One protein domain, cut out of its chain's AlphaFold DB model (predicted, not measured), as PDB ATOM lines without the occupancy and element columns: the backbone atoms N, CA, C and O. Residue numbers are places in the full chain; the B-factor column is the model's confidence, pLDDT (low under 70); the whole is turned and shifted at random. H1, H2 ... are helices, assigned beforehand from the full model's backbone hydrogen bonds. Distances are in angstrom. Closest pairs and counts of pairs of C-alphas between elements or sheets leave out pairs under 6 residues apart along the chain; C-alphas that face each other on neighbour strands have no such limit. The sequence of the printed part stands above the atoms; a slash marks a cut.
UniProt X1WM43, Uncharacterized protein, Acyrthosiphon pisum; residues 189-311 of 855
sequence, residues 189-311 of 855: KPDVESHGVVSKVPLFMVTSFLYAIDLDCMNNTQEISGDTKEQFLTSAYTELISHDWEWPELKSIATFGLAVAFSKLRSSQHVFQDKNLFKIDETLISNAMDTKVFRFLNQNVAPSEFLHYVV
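What this domain is: This is residues 189 to 311 of the 855 residues of an uncharacterized protein of Acyrthosiphon pisum (UniProt X1WM43). Helix H4 runs through the middle of an elongated body, with H1, H3 and H5 packed round it. The printed part has 123 residues with six named helices, H1 to H6 along the chain, and is all helix. It is compact, radius of gyration of the C-alphas 15.1 A, spanning 48 by 29 by 22 A.

How they stand to each other: Start at H1, residues 200 to 212; its residues 206 to 210 alone touch the hub H4, residues 248 to 267, with C-alphas 210 and 257 closest at 6.0 A. H2, residues 215 to 219, only just touches H4, with 3 pairs of C-alphas within 8 A. H3, residues 226 to 242, and H4 form a hairpin at a shallow tilt of 22 degrees. H5, residues 275 to 290, forms another with H4, C-alphas 259 and 281 closest at 4.4 A. H6, residues 293 to 300, touches H4 at a steep tilt of 57 degrees. Every O i to N i+4 pair is within hydrogen-bond range except in H5, 7 of 12.

Where its parts are: Find C-alpha 200 at (230.379, 247.195, 155.296), where H1 begins; H6 ends at C-alpha 300, (234.281, 243.558, 162.796). H4 is 28.5 A long.

The domain as a whole: The printed part has no cut; 48 residues have pLDDT under 70.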
ATOM      1  N   LYS A 189     228.523 257.486 162.668       82.25
ATOM      2  CA  LYS A 189     227.995 256.873 163.891       82.25
ATOM      3  C   LYS A 189     228.195 255.356 163.878       82.25
ATOM      4  O   LYS A 189     228.260 254.775 162.794       82.25
ATOM      5  N   PRO A 190     228.248 254.704 165.055       75.50
ATOM      6  CA  PRO A 190     228.318 253.249 165.135       75.50
ATOM      7  C   PRO A 190     227.063 252.618 164.509       75.50
ATOM      8  O   PRO A 190     225.988 252.620 165.104       75.50
ATOM      9  N   ASP A 191     227.218 252.102 163.288       69.31
ATOM     10  CA  ASP A 191     226.183 251.419 162.501       69.31
ATOM     11  C   ASP A 191     226.368 249.902 162.676       69.31
ATOM     12  O   ASP A 191     227.117 249.252 161.938       69.31
ATOM     13  N   VAL A 192     225.771 249.371 163.748       63.34
ATOM     14  CA  VAL A 192     225.823 247.947 164.105       63.34
ATOM     15  C   VAL A 192     224.526 247.288 163.650       63.34
ATOM     16  O   VAL A 192     223.443 247.641 164.115       63.34
ATOM     17  N   GLU A 193     224.635 246.318 162.745       61.28
ATOM     18  CA  GLU A 193     223.492 245.541 162.273       61.28
ATOM     19  C   GLU A 193     222.903 244.689 163.413       61.28
ATOM     20  O   GLU A 193     223.550 244.428 164.430       61.28
ATOM     21  N   SER A 194     221.676 244.182 163.241       48.47
ATOM     22  CA  SER A 194     220.939 243.411 164.262       48.47
ATOM     23  C   SER A 194     221.680 242.180 164.814       48.47
ATOM     24  O   SER A 194     221.307 241.663 165.863       48.47
ATOM     25  N   HIS A 195     222.725 241.714 164.122       47.34
ATOM     26  CA  HIS A 195     223.557 240.562 164.497       47.34
ATOM     27  C   HIS A 195     224.874 240.941 165.193       47.34
ATOM     28  O   HIS A 195     225.692 240.065 165.462       47.34
ATOM     29  N   GLY A 196     225.098 242.226 165.488       55.16
ATOM     30  CA  GLY A 196     226.324 242.701 166.138       55.16
ATOM     31  C   GLY A 196     227.515 242.893 165.191       55.16
ATOM     32  O   GLY A 196     228.621 243.125 165.668       55.16
ATOM     33  N   VAL A 197     227.300 242.795 163.875       61.03
ATOM     34  CA  VAL A 197     228.317 243.027 162.838       61.03
ATOM     35  C   VAL A 197     228.223 244.474 162.359       61.03
ATOM     36  O   VAL A 197     227.131 244.994 162.137       61.03
ATOM     37  N   VAL A 198     229.368 245.136 162.220       67.00
ATOM     38  CA  VAL A 198     229.451 246.487 161.653       67.00
ATOM     39  C   VAL A 198     229.108 246.465 160.163       67.00
ATOM     40  O   VAL A 198     229.601 245.618 159.419       67.00
ATOM     41  N   SER A 199     228.309 247.439 159.724       72.62
ATOM     42  CA  SER A 199     228.002 247.653 158.306       72.62
ATOM     43  C   SER A 199     229.275 247.731 157.447       72.62
ATOM     44  O   SER A 199     230.283 248.326 157.836       72.62
ATOM     45  N   LYS A 200     229.231 247.181 156.227       78.38
ATOM     46  CA  LYS A 200     230.379 247.195 155.296       78.38
ATOM     47  C   LYS A 200     230.823 248.612 154.905       78.38
ATOM     48  O   LYS A 200     231.984 248.822 154.570       78.38
ATOM     49  N   VAL A 201     229.913 249.587 154.943       85.12
ATOM     50  CA  VAL A 201     230.151 250.955 154.447       85.12
ATOM     51  C   VAL A 201     231.278 251.661 155.220       85.12
ATOM     52  O   VAL A 201     232.268 252.016 154.582       85.12
ATOM     53  N   PRO A 202     231.227 251.816 156.562       85.31
ATOM     54  CA  PRO A 202     232.346 252.368 157.335       85.31
ATOM     55  C   PRO A 202     233.688 251.670 157.093       85.31
ATOM     56  O   PRO A 202     234.725 252.335 157.050       85.31
ATOM     57  N   LEU A 203     233.676 250.345 156.901       82.94
ATOM     58  CA  LEU A 203     234.886 249.569 156.636       82.94
ATOM     59  C   LEU A 203     235.507 249.958 155.290       82.94
ATOM     60  O   LEU A 203     236.688 250.288 155.269       82.94
ATOM     61  N   PHE A 204     234.722 250.023 154.205       83.31
ATOM     62  CA  PHE A 204     235.198 250.498 152.895       83.31
ATOM     63  C   PHE A 204     235.762 251.921 152.947       83.31
ATOM     64  O   PHE A 204     236.764 252.230 152.301       83.31
ATOM     65  N   MET A 205     235.152 252.794 153.748       87.88
ATOM     66  CA  MET A 205     235.625 254.170 153.897       87.88
ATOM     67  C   MET A 205     236.971 254.228 154.623       87.88
ATOM     68  O   MET A 205     237.885 254.917 154.165       87.88
ATOM     69  N   VAL A 206     237.153 253.475 155.710       85.44
ATOM     70  CA  VAL A 206     238.448 253.435 156.406       85.44
ATOM     71  C   VAL A 206     239.512 252.719 155.589       85.44
ATOM     72  O   VAL A 206     240.644 253.196 155.535       85.44
ATOM     73  N   THR A 207     239.187 251.626 154.899       80.50
ATOM     74  CA  THR A 207     240.156 250.967 154.013       80.50
ATOM     75  C   THR A 207     240.554 251.871 152.854       80.50
ATOM     76  O   THR A 207     241.735 251.919 152.515       80.50
ATOM     77  N   SER A 208     239.631 252.669 152.306       84.88
ATOM     78  CA  SER A 208     239.971 253.670 151.290       84.88
ATOM     79  C   SER A 208     240.992 254.692 151.809       84.88
ATOM     80  O   SER A 208     241.917 255.046 151.079       84.88
ATOM     81  N   PHE A 209     240.901 255.097 153.082       86.88
ATOM     82  CA  PHE A 209     241.904 255.942 153.734       86.88
ATOM     83  C   PHE A 209     243.244 255.213 153.909       86.88
ATOM     84  O   PHE A 209     244.284 255.782 153.584       86.88
ATOM     85  N   LEU A 210     243.234 253.955 154.364       82.44
ATOM     86  CA  LEU A 210     244.449 253.151 154.559       82.44
ATOM     87  C   LEU A 210     245.235 252.950 153.254       82.44
ATOM     88  O   LEU A 210     246.455 253.096 153.251       82.44
ATOM     89  N   TYR A 211     244.549 252.683 152.139       76.81
ATOM     90  CA  TYR A 211     245.186 252.585 150.821       76.81
ATOM     91  C   TYR A 211     245.693 253.938 150.308       76.81
ATOM     92  O   TYR A 211     246.730 253.994 149.648       76.81
ATOM     93  N   ALA A 212     245.018 255.041 150.648       81.50
ATOM     94  CA  ALA A 212     245.467 256.375 150.261       81.50
ATOM     95  C   ALA A 212     246.786 256.785 150.939       81.50
ATOM     96  O   ALA A 212     247.544 257.557 150.355       81.50
ATOM     97  N   ILE A 213     247.066 256.285 152.149       78.50
ATOM     98  CA  ILE A 213     248.293 256.587 152.910       78.50
ATOM     99  C   ILE A 213     249.413 255.550 152.720       78.50
ATOM    100  O   ILE A 213     250.509 255.745 153.249       78.50
ATOM    101  N   ASP A 214     249.172 254.458 151.991       73.00
ATOM    102  CA  ASP A 214     250.169 253.403 151.821       73.00
ATOM    103  C   ASP A 214     251.307 253.828 150.879       73.00
ATOM    104  O   ASP A 214     251.122 254.111 149.692       73.00
ATOM    105  N   LEU A 215     252.523 253.840 151.424       66.69
ATOM    106  CA  LEU A 215     253.720 254.302 150.725       66.69
ATOM    107  C   LEU A 215     254.141 253.370 149.584       66.69
ATOM    108  O   LEU A 215     254.711 253.848 148.604       66.69
ATOM    109  N   ASP A 216     253.853 252.069 149.685       63.62
ATOM    110  CA  ASP A 216     254.171 251.102 148.629       63.62
ATOM    111  C   ASP A 216     253.321 251.378 147.377       63.62
ATOM    112  O   ASP A 216     253.847 251.413 146.262       63.62
ATOM    113  N   CYS A 217     252.045 251.726 147.568       58.50
ATOM    114  CA  CYS A 217     251.156 252.188 146.503       58.50
ATOM    115  C   CYS A 217     251.596 253.539 145.900       58.50
ATOM    116  O   CYS A 217     251.438 253.758 144.697       58.50
ATOM    117  N   MET A 218     252.191 254.438 146.699       58.59
ATOM    118  CA  MET A 218     252.743 255.720 146.220       58.59
ATOM    119  C   MET A 218     254.068 255.582 145.449       58.59
ATOM    120  O   MET A 218     254.490 256.525 144.782       58.59
ATOM    121  N   ASN A 219     254.767 254.448 145.556       55.06
ATOM    122  CA  ASN A 219     256.065 254.241 144.902       55.06
ATOM    123  C   ASN A 219     255.946 253.844 143.419       55.06
ATOM    124  O   ASN A 219     256.908 254.021 142.675       55.06
ATOM    125  N   ASN A 220     254.783 253.353 142.972       50.41
ATOM    126  CA  ASN A 220     254.554 252.983 141.567       50.41
ATOM    127  C   ASN A 220     254.420 254.198 140.630       50.41
ATOM    128  O   ASN A 220     254.638 254.074 139.426       50.41
ATOM    129  N   THR A 221     254.124 255.383 141.165       48.59
ATOM    130  CA  THR A 221     254.240 256.653 140.441       48.59
ATOM    131  C   THR A 221     255.673 257.160 140.592       48.59
ATOM    132  O   THR A 221     256.039 257.651 141.658       48.59
ATOM    133  N   GLN A 222     256.493 257.023 139.547       41.81
ATOM    134  CA  GLN A 222     257.942 257.306 139.521       41.81
ATOM    135  C   GLN A 222     258.369 258.755 139.885       41.81
ATOM    136  O   GLN A 222     259.535 259.098 139.720       41.81
ATOM    137  N   GLU A 223     257.485 259.616 140.399       43.50
ATOM    138  CA  GLU A 223     257.681 261.075 140.424       43.50
ATOM    139  C   GLU A 223     257.288 261.783 141.736       43.50
ATOM    140  O   GLU A 223     257.123 262.999 141.754       43.50
ATOM    141  N   ILE A 224     257.152 261.075 142.861       52.06
ATOM    142  CA  ILE A 224     256.803 261.718 144.143       52.06
ATOM    143  C   ILE A 224     258.034 261.744 145.059       52.06
ATOM    144  O   ILE A 224     258.444 260.707 145.592       52.06
ATOM    145  N   SER A 225     258.638 262.927 145.236       56.56
ATOM    146  CA  SER A 225     259.771 263.135 146.148       56.56
ATOM    147  C   SER A 225     259.390 262.787 147.594       56.56
ATOM    148  O   SER A 225     258.234 262.941 147.993       56.56
ATOM    149  N   GLY A 226     260.352 262.335 148.404       58.84
ATOM    150  CA  GLY A 226     260.106 261.983 149.811       58.84
ATOM    151  C   GLY A 226     259.438 263.108 150.618       58.84
ATOM    152  O   GLY A 226     258.481 262.857 151.350       58.84
ATOM    153  N   ASP A 227     259.827 264.358 150.352       60.62
ATOM    154  CA  ASP A 227     259.273 265.558 150.992       60.62
ATOM    155  C   ASP A 227     257.762 265.733 150.749       60.62
ATOM    156  O   ASP A 227     257.019 266.151 151.637       60.62
ATOM    157  N   THR A 228     257.269 265.384 149.557       69.31
ATOM    158  CA  THR A 228     255.829 265.476 149.247       69.31
ATOM    159  C   THR A 228     255.010 264.392 149.953       69.31
ATOM    160  O   THR A 228     253.865 264.646 150.335       69.31
ATOM    161  N   LYS A 229     255.607 263.222 150.225       72.38
ATOM    162  CA  LYS A 229     254.986 262.152 151.029       72.38
ATOM    163  C   LYS A 229     254.902 262.554 152.502       72.38
ATOM    164  O   LYS A 229     253.853 262.381 153.118       72.38
ATOM    165  N   GLU A 230     255.960 263.161 153.042       74.88
ATOM    166  CA  GLU A 230     255.972 263.706 154.408       74.88
ATOM    167  C   GLU A 230     254.891 264.785 154.589       74.88
ATOM    168  O   GLU A 230     254.117 264.730 155.545       74.88
ATOM    169  N   GLN A 231     254.754 265.717 153.640       78.50
ATOM    170  CA  GLN A 231     253.716 266.758 153.688       78.50
ATOM    171  C   GLN A 231     252.289 266.196 153.591       78.50
ATOM    172  O   GLN A 231     251.381 266.696 154.265       78.50
ATOM    173  N   PHE A 232     252.079 265.158 152.777       81.19
ATOM    174  CA  PHE A 232     250.787 264.483 152.655       81.19
ATOM    175  C   PHE A 232     250.395 263.788 153.968       81.19
ATOM    176  O   PHE A 232     249.322 264.066 154.509       81.19
ATOM    177  N   LEU A 233     251.296 262.982 154.545       82.19
ATOM    178  CA  LEU A 233     251.071 262.303 155.828       82.19
ATOM    179  C   LEU A 233     250.897 263.289 156.990       82.19
ATOM    180  O   LEU A 233     250.039 263.091 157.847       82.19
ATOM    181  N   THR A 234     251.652 264.390 156.997       84.06
ATOM    182  CA  THR A 234     251.517 265.438 158.021       84.06
ATOM    183  C   THR A 234     250.143 266.100 157.952       84.06
ATOM    184  O   THR A 234     249.536 266.358 158.987       84.06
ATOM    185  N   SER A 235     249.597 266.319 156.751       83.81
ATOM    186  CA  SER A 235     248.244 266.869 156.617       83.81
ATOM    187  C   SER A 235     247.146 265.913 157.094       83.81
ATOM    188  O   SER A 235     246.184 266.352 157.724       83.81
ATOM    189  N   ALA A 236     247.322 264.607 156.869       83.94
ATOM    190  CA  ALA A 236     246.449 263.582 157.434       83.94
ATOM    191  C   ALA A 236     246.523 263.573 158.969       83.94
ATOM    192  O   ALA A 236     245.495 263.548 159.641       83.94
ATOM    193  N   TYR A 237     247.738 263.658 159.522       85.31
ATOM    194  CA  TYR A 237     247.986 263.712 160.962       85.31
ATOM    195  C   TYR A 237     247.301 264.910 161.629       85.31
ATOM    196  O   TYR A 237     246.618 264.745 162.640       85.31
ATOM    197  N   THR A 238     247.437 266.109 161.050       84.81
ATOM    198  CA  THR A 238     246.827 267.323 161.609       84.81
ATOM    199  C   THR A 238     245.307 267.240 161.657       84.81
ATOM    200  O   THR A 238     244.719 267.628 162.662       84.81
ATOM    201  N   GLU A 239     244.677 266.703 160.609       85.31
ATOM    202  CA  GLU A 239     243.215 266.577 160.534       85.31
ATOM    203  C   GLU A 239     242.682 265.460 161.445       85.31
ATOM    204  O   GLU A 239     241.565 265.525 161.949       85.31
ATOM    205  N   LEU A 240     243.480 264.415 161.677       84.00
ATOM    206  CA  LEU A 240     243.086 263.299 162.529       84.00
ATOM    207  C   LEU A 240     243.084 263.682 164.020       84.00
ATOM    208  O   LEU A 240     242.263 263.172 164.788       84.00
ATOM    209  N   ILE A 241     244.003 264.558 164.437       80.75
ATOM    210  CA  ILE A 241     244.156 264.985 165.838       80.75
ATOM    211  C   ILE A 241     243.292 266.195 166.178       80.75
ATOM    212  O   ILE A 241     242.876 266.323 167.327       80.75
ATOM    213  N   SER A 242     243.011 267.072 165.214       78.56
ATOM    214  CA  SER A 242     242.268 268.313 165.457       78.56
ATOM    215  C   SER A 242     240.847 268.092 165.981       78.56
ATOM    216  O   SER A 242     240.326 268.961 166.683       78.56
ATOM    217  N   HIS A 243     240.223 266.957 165.655       76.00
ATOM    218  CA  HIS A 243     238.824 266.683 165.965       76.00
ATOM    219  C   HIS A 243     238.609 265.323 166.645       76.00
ATOM    220  O   HIS A 243     239.263 264.312 166.351       76.00
ATOM    221  N   ASP A 244     237.641 265.301 167.560       80.50
ATOM    222  CA  ASP A 244     237.115 264.070 168.135       80.50
ATOM    223  C   ASP A 244     236.157 263.410 167.147       80.50
ATOM    224  O   ASP A 244     235.402 264.078 166.443       80.50
ATOM    225  N   TRP A 245     236.242 262.086 167.060       86.06
ATOM    226  CA  TRP A 245     235.395 261.294 166.176       86.06
ATOM    227  C   TRP A 245     234.173 260.832 166.957       86.06
ATOM    228  O   TRP A 245     234.300 260.461 168.125       86.06
ATOM    229  N   GLU A 246     233.012 260.778 166.302       84.94
ATOM    230  CA  GLU A 246     231.810 260.183 166.900       84.94
ATOM    231  C   GLU A 246     232.003 258.684 167.184       84.94
ATOM    232  O   GLU A 246     231.404 258.146 168.117       84.94
ATOM    233  N   TRP A 247     232.889 258.029 166.423       84.94
ATOM    234  CA  TRP A 247     233.256 256.631 166.604       84.94
ATOM    235  C   TRP A 247     234.753 256.450 166.932       84.94
ATOM    236  O   TRP A 247     235.599 256.460 166.026       84.94
ATOM    237  N   PRO A 248     235.119 256.278 168.217       84.50
ATOM    238  CA  PRO A 248     236.518 256.217 168.641       84.50
ATOM    239  C   PRO A 248     237.253 254.964 168.147       84.50
ATOM    240  O   PRO A 248     238.434 255.046 167.808       84.50
ATOM    241  N   GLU A 249     236.584 253.815 168.030       83.44
ATOM    242  CA  GLU A 249     237.200 252.595 167.502       83.44
ATOM    243  C   GLU A 249     237.554 252.733 166.012       83.44
ATOM    244  O   GLU A 249     238.590 252.234 165.571       83.44
ATOM    245  N   LEU A 250     236.762 253.476 165.236       83.62
ATOM    246  CA  LEU A 250     237.066 253.762 163.833       83.62
ATOM    247  C   LEU A 250     238.292 254.681 163.698       83.62
ATOM    248  O   LEU A 250     239.181 254.423 162.880       83.62
ATOM    249  N   LYS A 251     238.384 255.702 164.568       87.06
ATOM    250  CA  LYS A 251     239.567 256.573 164.694       87.06
ATOM    251  C   LYS A 251     240.816 255.749 164.981       87.06
ATOM    252  O   LYS A 251     241.871 256.030 164.421       87.06
ATOM    253  N   SER A 252     240.683 254.715 165.808       84.31
ATOM    254  CA  SER A 252     241.785 253.845 166.205       84.31
ATOM    255  C   SER A 252     242.413 253.072 165.031       84.31
ATOM    256  O   SER A 252     243.634 252.931 164.947       84.31
ATOM    257  N   ILE A 253     241.610 252.637 164.051       83.12
ATOM    258  CA  ILE A 253     242.141 251.998 162.836       83.12
ATOM    259  C   ILE A 253     242.924 253.018 162.003       83.12
ATOM    260  O   ILE A 253     244.025 252.728 161.533       83.12
ATOM    261  N   ALA A 254     242.369 254.222 161.830       84.75
ATOM    262  CA  ALA A 254     243.015 255.284 161.067       84.75
ATOM    263  C   ALA A 254     244.326 255.754 161.728       84.75
ATOM    264  O   ALA A 254     245.326 255.938 161.031       84.75
ATOM    265  N   THR A 255     244.362 255.893 163.062       86.56
ATOM    266  CA  THR A 255     245.587 256.232 163.813       86.56
ATOM    267  C   THR A 255     246.640 255.143 163.671       86.56
ATOM    268  O   THR A 255     247.803 255.457 163.419       86.56
ATOM    269  N   PHE A 256     246.242 253.871 163.787       83.00
ATOM    270  CA  PHE A 256     247.152 252.740 163.639       83.00
ATOM    271  C   PHE A 256     247.752 252.681 162.229       83.00
ATOM    272  O   PHE A 256     248.970 252.588 162.080       83.00
ATOM    273  N   GLY A 257     246.922 252.806 161.190       78.25
ATOM    274  CA  GLY A 257     247.378 252.837 159.799       78.25
ATOM    275  C   GLY A 257     248.357 253.976 159.515       78.25
ATOM    276  O   GLY A 257     249.389 253.767 158.876       78.25
ATOM    277  N   LEU A 258     248.081 255.166 160.054       84.06
ATOM    278  CA  LEU A 258     248.972 256.319 159.937       84.06
ATOM    279  C   LEU A 258     250.316 256.080 160.641       84.06
ATOM    280  O   LEU A 258     251.366 256.415 160.090       84.06
ATOM    281  N   ALA A 259     250.308 255.451 161.818       81.25
ATOM    282  CA  ALA A 259     251.533 255.086 162.525       81.25
ATOM    283  C   ALA A 259     252.394 254.097 161.721       81.25
ATOM    284  O   ALA A 259     253.613 254.261 161.625       81.25
ATOM    285  N   VAL A 260     251.760 253.105 161.084       76.38
ATOM    286  CA  VAL A 260     252.440 252.157 160.188       76.38
ATOM    287  C   VAL A 260     253.040 252.883 158.982       76.38
ATOM    288  O   VAL A 260     254.196 252.624 158.645       76.38
ATOM    289  N   ALA A 261     252.318 253.826 158.369       77.69
ATOM    290  CA  ALA A 261     252.832 254.628 157.256       77.69
ATOM    291  C   ALA A 261     254.077 255.445 157.658       77.69
ATOM    292  O   ALA A 261     255.091 255.407 156.957       77.69
ATOM    293  N   PHE A 262     254.066 256.104 158.823       76.75
ATOM    294  CA  PHE A 262     255.244 256.811 159.347       76.75
ATOM    295  C   PHE A 262     256.419 255.866 159.651       76.75
ATOM    296  O   PHE A 262     257.569 256.180 159.328       76.75
ATOM    297  N   SER A 263     256.150 254.681 160.207       75.69
ATOM    298  CA  SER A 263     257.181 253.667 160.469       75.69
ATOM    299  C   SER A 263     257.807 253.132 159.172       75.69
ATOM    300  O   SER A 263     259.033 253.005 159.079       75.69
ATOM    301  N   LYS A 264     256.997 252.908 158.125       71.75
ATOM    302  CA  LYS A 264     257.477 252.558 156.778       71.75
ATOM    303  C   LYS A 264     258.352 253.675 156.196       71.75
ATOM    304  O   LYS A 264     259.453 253.378 155.727       71.75
ATOM    305  N   LEU A 265     257.935 254.943 156.296       73.94
ATOM    306  CA  LEU A 265     258.733 256.092 155.842       73.94
ATOM    307  C   LEU A 265     260.106 256.111 156.531       73.94
ATOM    308  O   LEU A 265     261.136 256.234 155.870       73.94
ATOM    309  N   ARG A 266     260.139 255.877 157.848       71.25
ATOM    310  CA  ARG A 266     261.386 255.768 158.618       71.25
ATOM    311  C   ARG A 266     262.260 254.603 158.148       71.25
ATOM    312  O   ARG A 266     263.468 254.764 157.992       71.25
ATOM    313  N   SER A 267     261.666 253.435 157.894       68.62
ATOM    314  CA  SER A 267     262.398 252.249 157.419       68.62
ATOM    315  C   SER A 267     263.028 252.441 156.031       68.62
ATOM    316  O   SER A 267     264.051 251.826 155.734       68.62
ATOM    317  N   SER A 268     262.476 253.352 155.220       65.69
ATOM    318  CA  SER A 268     263.006 253.730 153.903       65.69
ATOM    319  C   SER A 268     264.241 254.650 153.952       65.69
ATOM    320  O   SER A 268     264.691 255.118 152.912       65.69
ATOM    321  N   GLN A 269     264.814 254.881 155.144       63.09
ATOM    322  CA  GLN A 269     265.969 255.762 155.394       63.09
ATOM    323  C   GLN A 269     265.724 257.245 155.047       63.09
ATOM    324  O   GLN A 269     266.673 258.001 154.842       63.09
ATOM    325  N   HIS A 270     264.459 257.681 155.015       66.44
ATOM    326  CA  HIS A 270     264.093 259.081 154.795       66.44
ATOM    327  C   HIS A 270     264.567 259.980 155.951       66.44
ATOM    328  O   HIS A 270     264.435 259.623 157.124       66.44
ATOM    329  N   VAL A 271     265.084 261.171 155.630       61.38
ATOM    330  CA  VAL A 271     265.452 262.190 156.624       61.38
ATOM    331  C   VAL A 271     264.251 263.108 156.831       61.38
ATOM    332  O   VAL A 271     263.932 263.899 155.954       61.38
ATOM    333  N   PHE A 272     263.579 262.987 157.977       63.25
ATOM    334  CA  PHE A 272     262.464 263.869 158.339       63.25
ATOM    335  C   PHE A 272     262.927 265.324 158.441       63.25
ATOM    336  O   PHE A 272     263.939 265.607 159.095       63.25
ATOM    337  N   GLN A 273     262.175 266.242 157.833       63.34
ATOM    338  CA  GLN A 273     262.450 267.674 157.951       63.34
ATOM    339  C   GLN A 273     262.110 268.178 159.359       63.34
ATOM    340  O   GLN A 273     262.844 268.993 159.925       63.34
ATOM    341  N   ASP A 274     261.037 267.648 159.952       63.31
ATOM    342  CA  ASP A 274     260.589 268.016 161.292       63.31
ATOM    343  C   ASP A 274     260.983 266.955 162.338       63.31
ATOM    344  O   ASP A 274     260.553 265.798 162.303       63.31
ATOM    345  N   LYS A 275     261.815 267.341 163.316       63.44
ATOM    346  CA  LYS A 275     262.353 266.418 164.338       63.44
ATOM    347  C   LYS A 275     261.273 265.852 165.257       63.44
ATOM    348  O   LYS A 275     261.467 264.776 165.821       63.44
ATOM    349  N   ASN A 276     260.150 266.555 165.400       65.62
ATOM    350  CA  ASN A 276     259.025 266.094 166.209       65.62
ATOM    351  C   ASN A 276     258.338 264.874 165.583       65.62
ATOM    352  O   ASN A 276     257.871 264.022 166.329       65.62
ATOM    353  N   LEU A 277     258.355 264.741 164.248       65.50
ATOM    354  CA  LEU A 277     257.749 263.620 163.517       65.50
ATOM    355  C   LEU A 277     258.506 262.291 163.702       65.50
ATOM    356  O   LEU A 277     257.947 261.226 163.457       65.50
ATOM    357  N   PHE A 278     259.748 262.330 164.198       63.75
ATOM    358  CA  PHE A 278     260.624 261.157 164.297       63.75
ATOM    359  C   PHE A 278     260.118 260.056 165.252       63.75
ATOM    360  O   PHE A 278     260.476 258.891 165.073       63.75
ATOM    361  N   LYS A 279     259.313 260.416 166.267       67.75
ATOM    362  CA  LYS A 279     258.744 259.486 167.269       67.75
ATOM    363  C   LYS A 279     257.212 259.466 167.308       67.75
ATOM    364  O   LYS A 279     256.623 258.971 168.267       67.75
ATOM    365  N   ILE A 280     256.553 260.048 166.308       73.81
ATOM    366  CA  ILE A 280     255.085 260.125 166.293       73.81
ATOM    367  C   ILE A 280     254.451 258.754 166.074       73.81
ATOM    368  O   ILE A 280     253.355 258.497 166.555       73.81
ATOM    369  N   ASP A 281     255.141 257.841 165.396       69.31
ATOM    370  CA  ASP A 281     254.671 256.472 165.230       69.31
ATOM    371  C   ASP A 281     254.481 255.762 166.582       69.31
ATOM    372  O   ASP A 281     253.451 255.128 166.793       69.31
ATOM    373  N   GLU A 282     255.406 255.926 167.533       72.62
ATOM    374  CA  GLU A 282     255.301 255.315 168.867       72.62
ATOM    375  C   GLU A 282     254.108 255.858 169.669       72.62
ATOM    376  O   GLU A 282     253.400 255.080 170.316       72.62
ATOM    377  N   THR A 283     253.856 257.172 169.603       79.44
ATOM    378  CA  THR A 283     252.735 257.814 170.311       79.44
ATOM    379  C   THR A 283     251.388 257.490 169.666       79.44
ATOM    380  O   THR A 283     250.398 257.259 170.359       79.44
ATOM    381  N   LEU A 284     251.331 257.418 168.336       77.94
ATOM    382  CA  LEU A 284     250.126 256.997 167.627       77.94
ATOM    383  C   LEU A 284     249.806 255.526 167.894       77.94
ATOM    384  O   LEU A 284     248.636 255.201 168.096       77.94
ATOM    385  N   ILE A 285     250.821 254.651 167.955       75.44
ATOM    386  CA  ILE A 285     250.626 253.248 168.337       75.44
ATOM    387  C   ILE A 285     250.063 253.171 169.756       75.44
ATOM    388  O   ILE A 285     249.079 252.470 169.943       75.44
ATOM    389  N   SER A 286     250.606 253.884 170.751       76.56
ATOM    390  CA  SER A 286     250.033 253.839 172.108       76.56
ATOM    391  C   SER A 286     248.580 254.314 172.148       76.56
ATOM    392  O   SER A 286     247.737 253.610 172.689       76.56
ATOM    393  N   ASN A 287     248.256 255.423 171.478       79.50
ATOM    394  CA  ASN A 287     246.891 255.964 171.461       79.50
ATOM    395  C   ASN A 287     245.891 255.008 170.785       79.50
ATOM    396  O   ASN A 287     244.737 254.885 171.200       79.50
ATOM    397  N   ALA A 288     246.327 254.330 169.722       77.88
ATOM    398  CA  ALA A 288     245.543 253.292 169.064       77.88
ATOM    399  C   ALA A 288     245.312 252.102 170.021       77.88
ATOM    400  O   ALA A 288     244.208 251.576 170.144       77.88
ATOM    401  N   MET A 289     246.336 251.698 170.766       74.69
ATOM    402  CA  MET A 289     246.235 250.580 171.708       74.69
ATOM    403  C   MET A 289     245.273 250.890 172.857       74.69
ATOM    404  O   MET A 289     244.384 250.083 173.121       74.69
ATOM    405  N   ASP A 290     245.336 252.094 173.428       78.56
ATOM    406  CA  ASP A 290     244.411 252.546 174.480       78.56
ATOM    407  C   ASP A 290     242.936 252.505 174.029       78.56
ATOM    408  O   ASP A 290     242.029 252.274 174.828       78.56
ATOM    409  N   THR A 291     242.691 252.658 172.724       77.25
ATOM    410  CA  THR A 291     241.360 252.590 172.093       77.25
ATOM    411  C   THR A 291     240.987 251.190 171.574       77.25
ATOM    412  O   THR A 291     239.949 251.022 170.939       77.25
ATOM    413  N   LYS A 292     241.781 250.157 171.901       78.69
ATOM    414  CA  LYS A 292     241.499 248.725 171.668       78.69
ATOM    415  C   LYS A 292     241.302 248.322 170.196       78.69
ATOM    416  O   LYS A 292     240.469 247.464 169.889       78.69
ATOM    417  N   VAL A 293     242.131 248.848 169.285       78.62
ATOM    418  CA  VAL A 293     242.032 248.614 167.819       78.62
ATOM    419  C   VAL A 293     241.891 247.140 167.448       78.62
ATOM    420  O   VAL A 293     241.018 246.773 166.667       78.62
ATOM    421  N   PHE A 294     242.741 246.268 167.999       77.31
ATOM    422  CA  PHE A 294     242.769 244.859 167.592       77.31
ATOM    423  C   PHE A 294     241.519 244.092 168.007       77.31
ATOM    424  O   PHE A 294     241.094 243.201 167.278       77.31
ATOM    425  N   ARG A 295     240.884 244.465 169.125       80.56
ATOM    426  CA  ARG A 295     239.595 243.893 169.524       80.56
ATOM    427  C   ARG A 295     238.513 244.275 168.516       80.56
ATOM    428  O   ARG A 295     237.752 243.413 168.085       80.56
ATOM    429  N   PHE A 296     238.487 245.542 168.108       79.00
ATOM    430  CA  PHE A 296     237.545 246.031 167.108       79.00
ATOM    431  C   PHE A 296     237.766 245.375 165.736       79.00
ATOM    432  O   PHE A 296     236.811 244.905 165.121       79.00
ATOM    433  N   LEU A 297     239.020 245.262 165.284       76.25
ATOM    434  CA  LEU A 297     239.368 244.559 164.045       76.25
ATOM    435  C   LEU A 297     238.971 243.075 164.102       76.25
ATOM    436  O   LEU A 297     238.413 242.550 163.143       76.25
ATOM    437  N   ASN A 298     239.218 242.394 165.223       74.06
ATOM    438  CA  ASN A 298     238.884 240.977 165.381       74.06
ATOM    439  C   ASN A 298     237.363 240.741 165.326       74.06
ATOM    440  O   ASN A 298     236.903 239.785 164.712       74.06
ATOM    441  N   GLN A 299     236.571 241.635 165.923       75.31
ATOM    442  CA  GLN A 299     235.111 241.515 165.941       75.31
ATOM    443  C   GLN A 299     234.454 241.898 164.607       75.31
ATOM    444  O   GLN A 299     233.480 241.263 164.214       75.31
ATOM    445  N   ASN A 300     234.986 242.909 163.909       69.06
ATOM    446  CA  ASN A 300     234.281 243.558 162.796       69.06
ATOM    447  C   ASN A 300     234.964 243.421 161.432       69.06
ATOM    448  O   ASN A 300     234.279 243.430 160.415       69.06
ATOM    449  N   VAL A 301     236.293 243.290 161.391       63.75
ATOM    450  CA  VAL A 301     237.066 243.238 160.138       63.75
ATOM    451  C   VAL A 301     237.407 241.816 159.717       63.75
ATOM    452  O   VAL A 301     237.386 241.537 158.525       63.75
ATOM    453  N   ALA A 302     237.660 240.902 160.654       54.53
ATOM    454  CA  ALA A 302     237.899 239.495 160.334       54.53
ATOM    455  C   ALA A 302     236.832 238.818 159.434       54.53
ATOM    456  O   ALA A 302     237.219 237.998 158.606       54.53
ATOM    457  N   PRO A 303     235.520 239.135 159.531       50.00
ATOM    458  CA  PRO A 303     234.522 238.602 158.598       50.00
ATOM    459  C   PRO A 303     234.472 239.325 157.238       50.00
ATOM    460  O   PRO A 303     233.724 238.899 156.361       50.00
ATOM    461  N   SER A 304     235.221 240.414 157.052       49.28
ATOM    462  CA  SER A 304     235.251 241.209 155.819       49.28
ATOM    463  C   SER A 304     236.561 240.975 155.055       49.28
ATOM    464  O   SER A 304     237.644 241.093 155.616       49.28
ATOM    465  N   GLU A 305     236.469 240.668 153.762       51.41
ATOM    466  CA  GLU A 305     237.560 240.207 152.876       51.41
ATOM    467  C   GLU A 305     238.687 241.238 152.603       51.41
ATOM    468  O   GLU A 305     239.451 241.098 151.652       51.41
ATOM    469  N   PHE A 306     238.812 242.306 153.398       50.94
ATOM    470  CA  PHE A 306     239.362 243.571 152.898       50.94
ATOM    471  C   PHE A 306     240.635 244.102 153.564       50.94
ATOM    472  O   PHE A 306     241.102 245.169 153.170       50.94
ATOM    473  N   LEU A 307     241.257 243.402 154.520       50.25
ATOM    474  CA  LEU A 307     242.448 243.935 155.204       50.25
ATOM    475  C   LEU A 307     243.597 242.926 155.318       50.25
ATOM    476  O   LEU A 307     243.891 242.406 156.389       50.25
ATOM    477  N   HIS A 308     244.319 242.721 154.213       48.09
ATOM    478  CA  HIS A 308     245.600 241.999 154.221       48.09
ATOM    479  C   HIS A 308     246.799 242.893 154.627       48.09
ATOM    480  O   HIS A 308     247.835 242.401 155.062       48.09
ATOM    481  N   TYR A 309     246.669 244.226 154.563       46.28
ATOM    482  CA  TYR A 309     247.826 245.141 154.567       46.28
ATOM    483  C   TYR A 309     248.309 245.684 155.929       46.28
ATOM    484  O   TYR A 309     249.208 246.524 155.961       46.28
ATOM    485  N   VAL A 310     247.779 245.222 157.069       42.78
ATOM    486  CA  VAL A 310     248.054 245.864 158.381       42.78
ATOM    487  C   VAL A 310     249.116 245.146 159.241       42.78
ATOM    488  O   VAL A 310     249.460 245.608 160.328       42.78
ATOM    489  N   VAL A 311     249.741 244.060 158.776       43.78
ATOM    490  CA  VAL A 311     250.672 243.289 159.627       43.78
ATOM    491  C   VAL A 311     252.129 243.737 159.452       43.78
ATOM    492  O   VAL A 311     252.901 243.142 158.708       43.78
TER     493      VAL A 311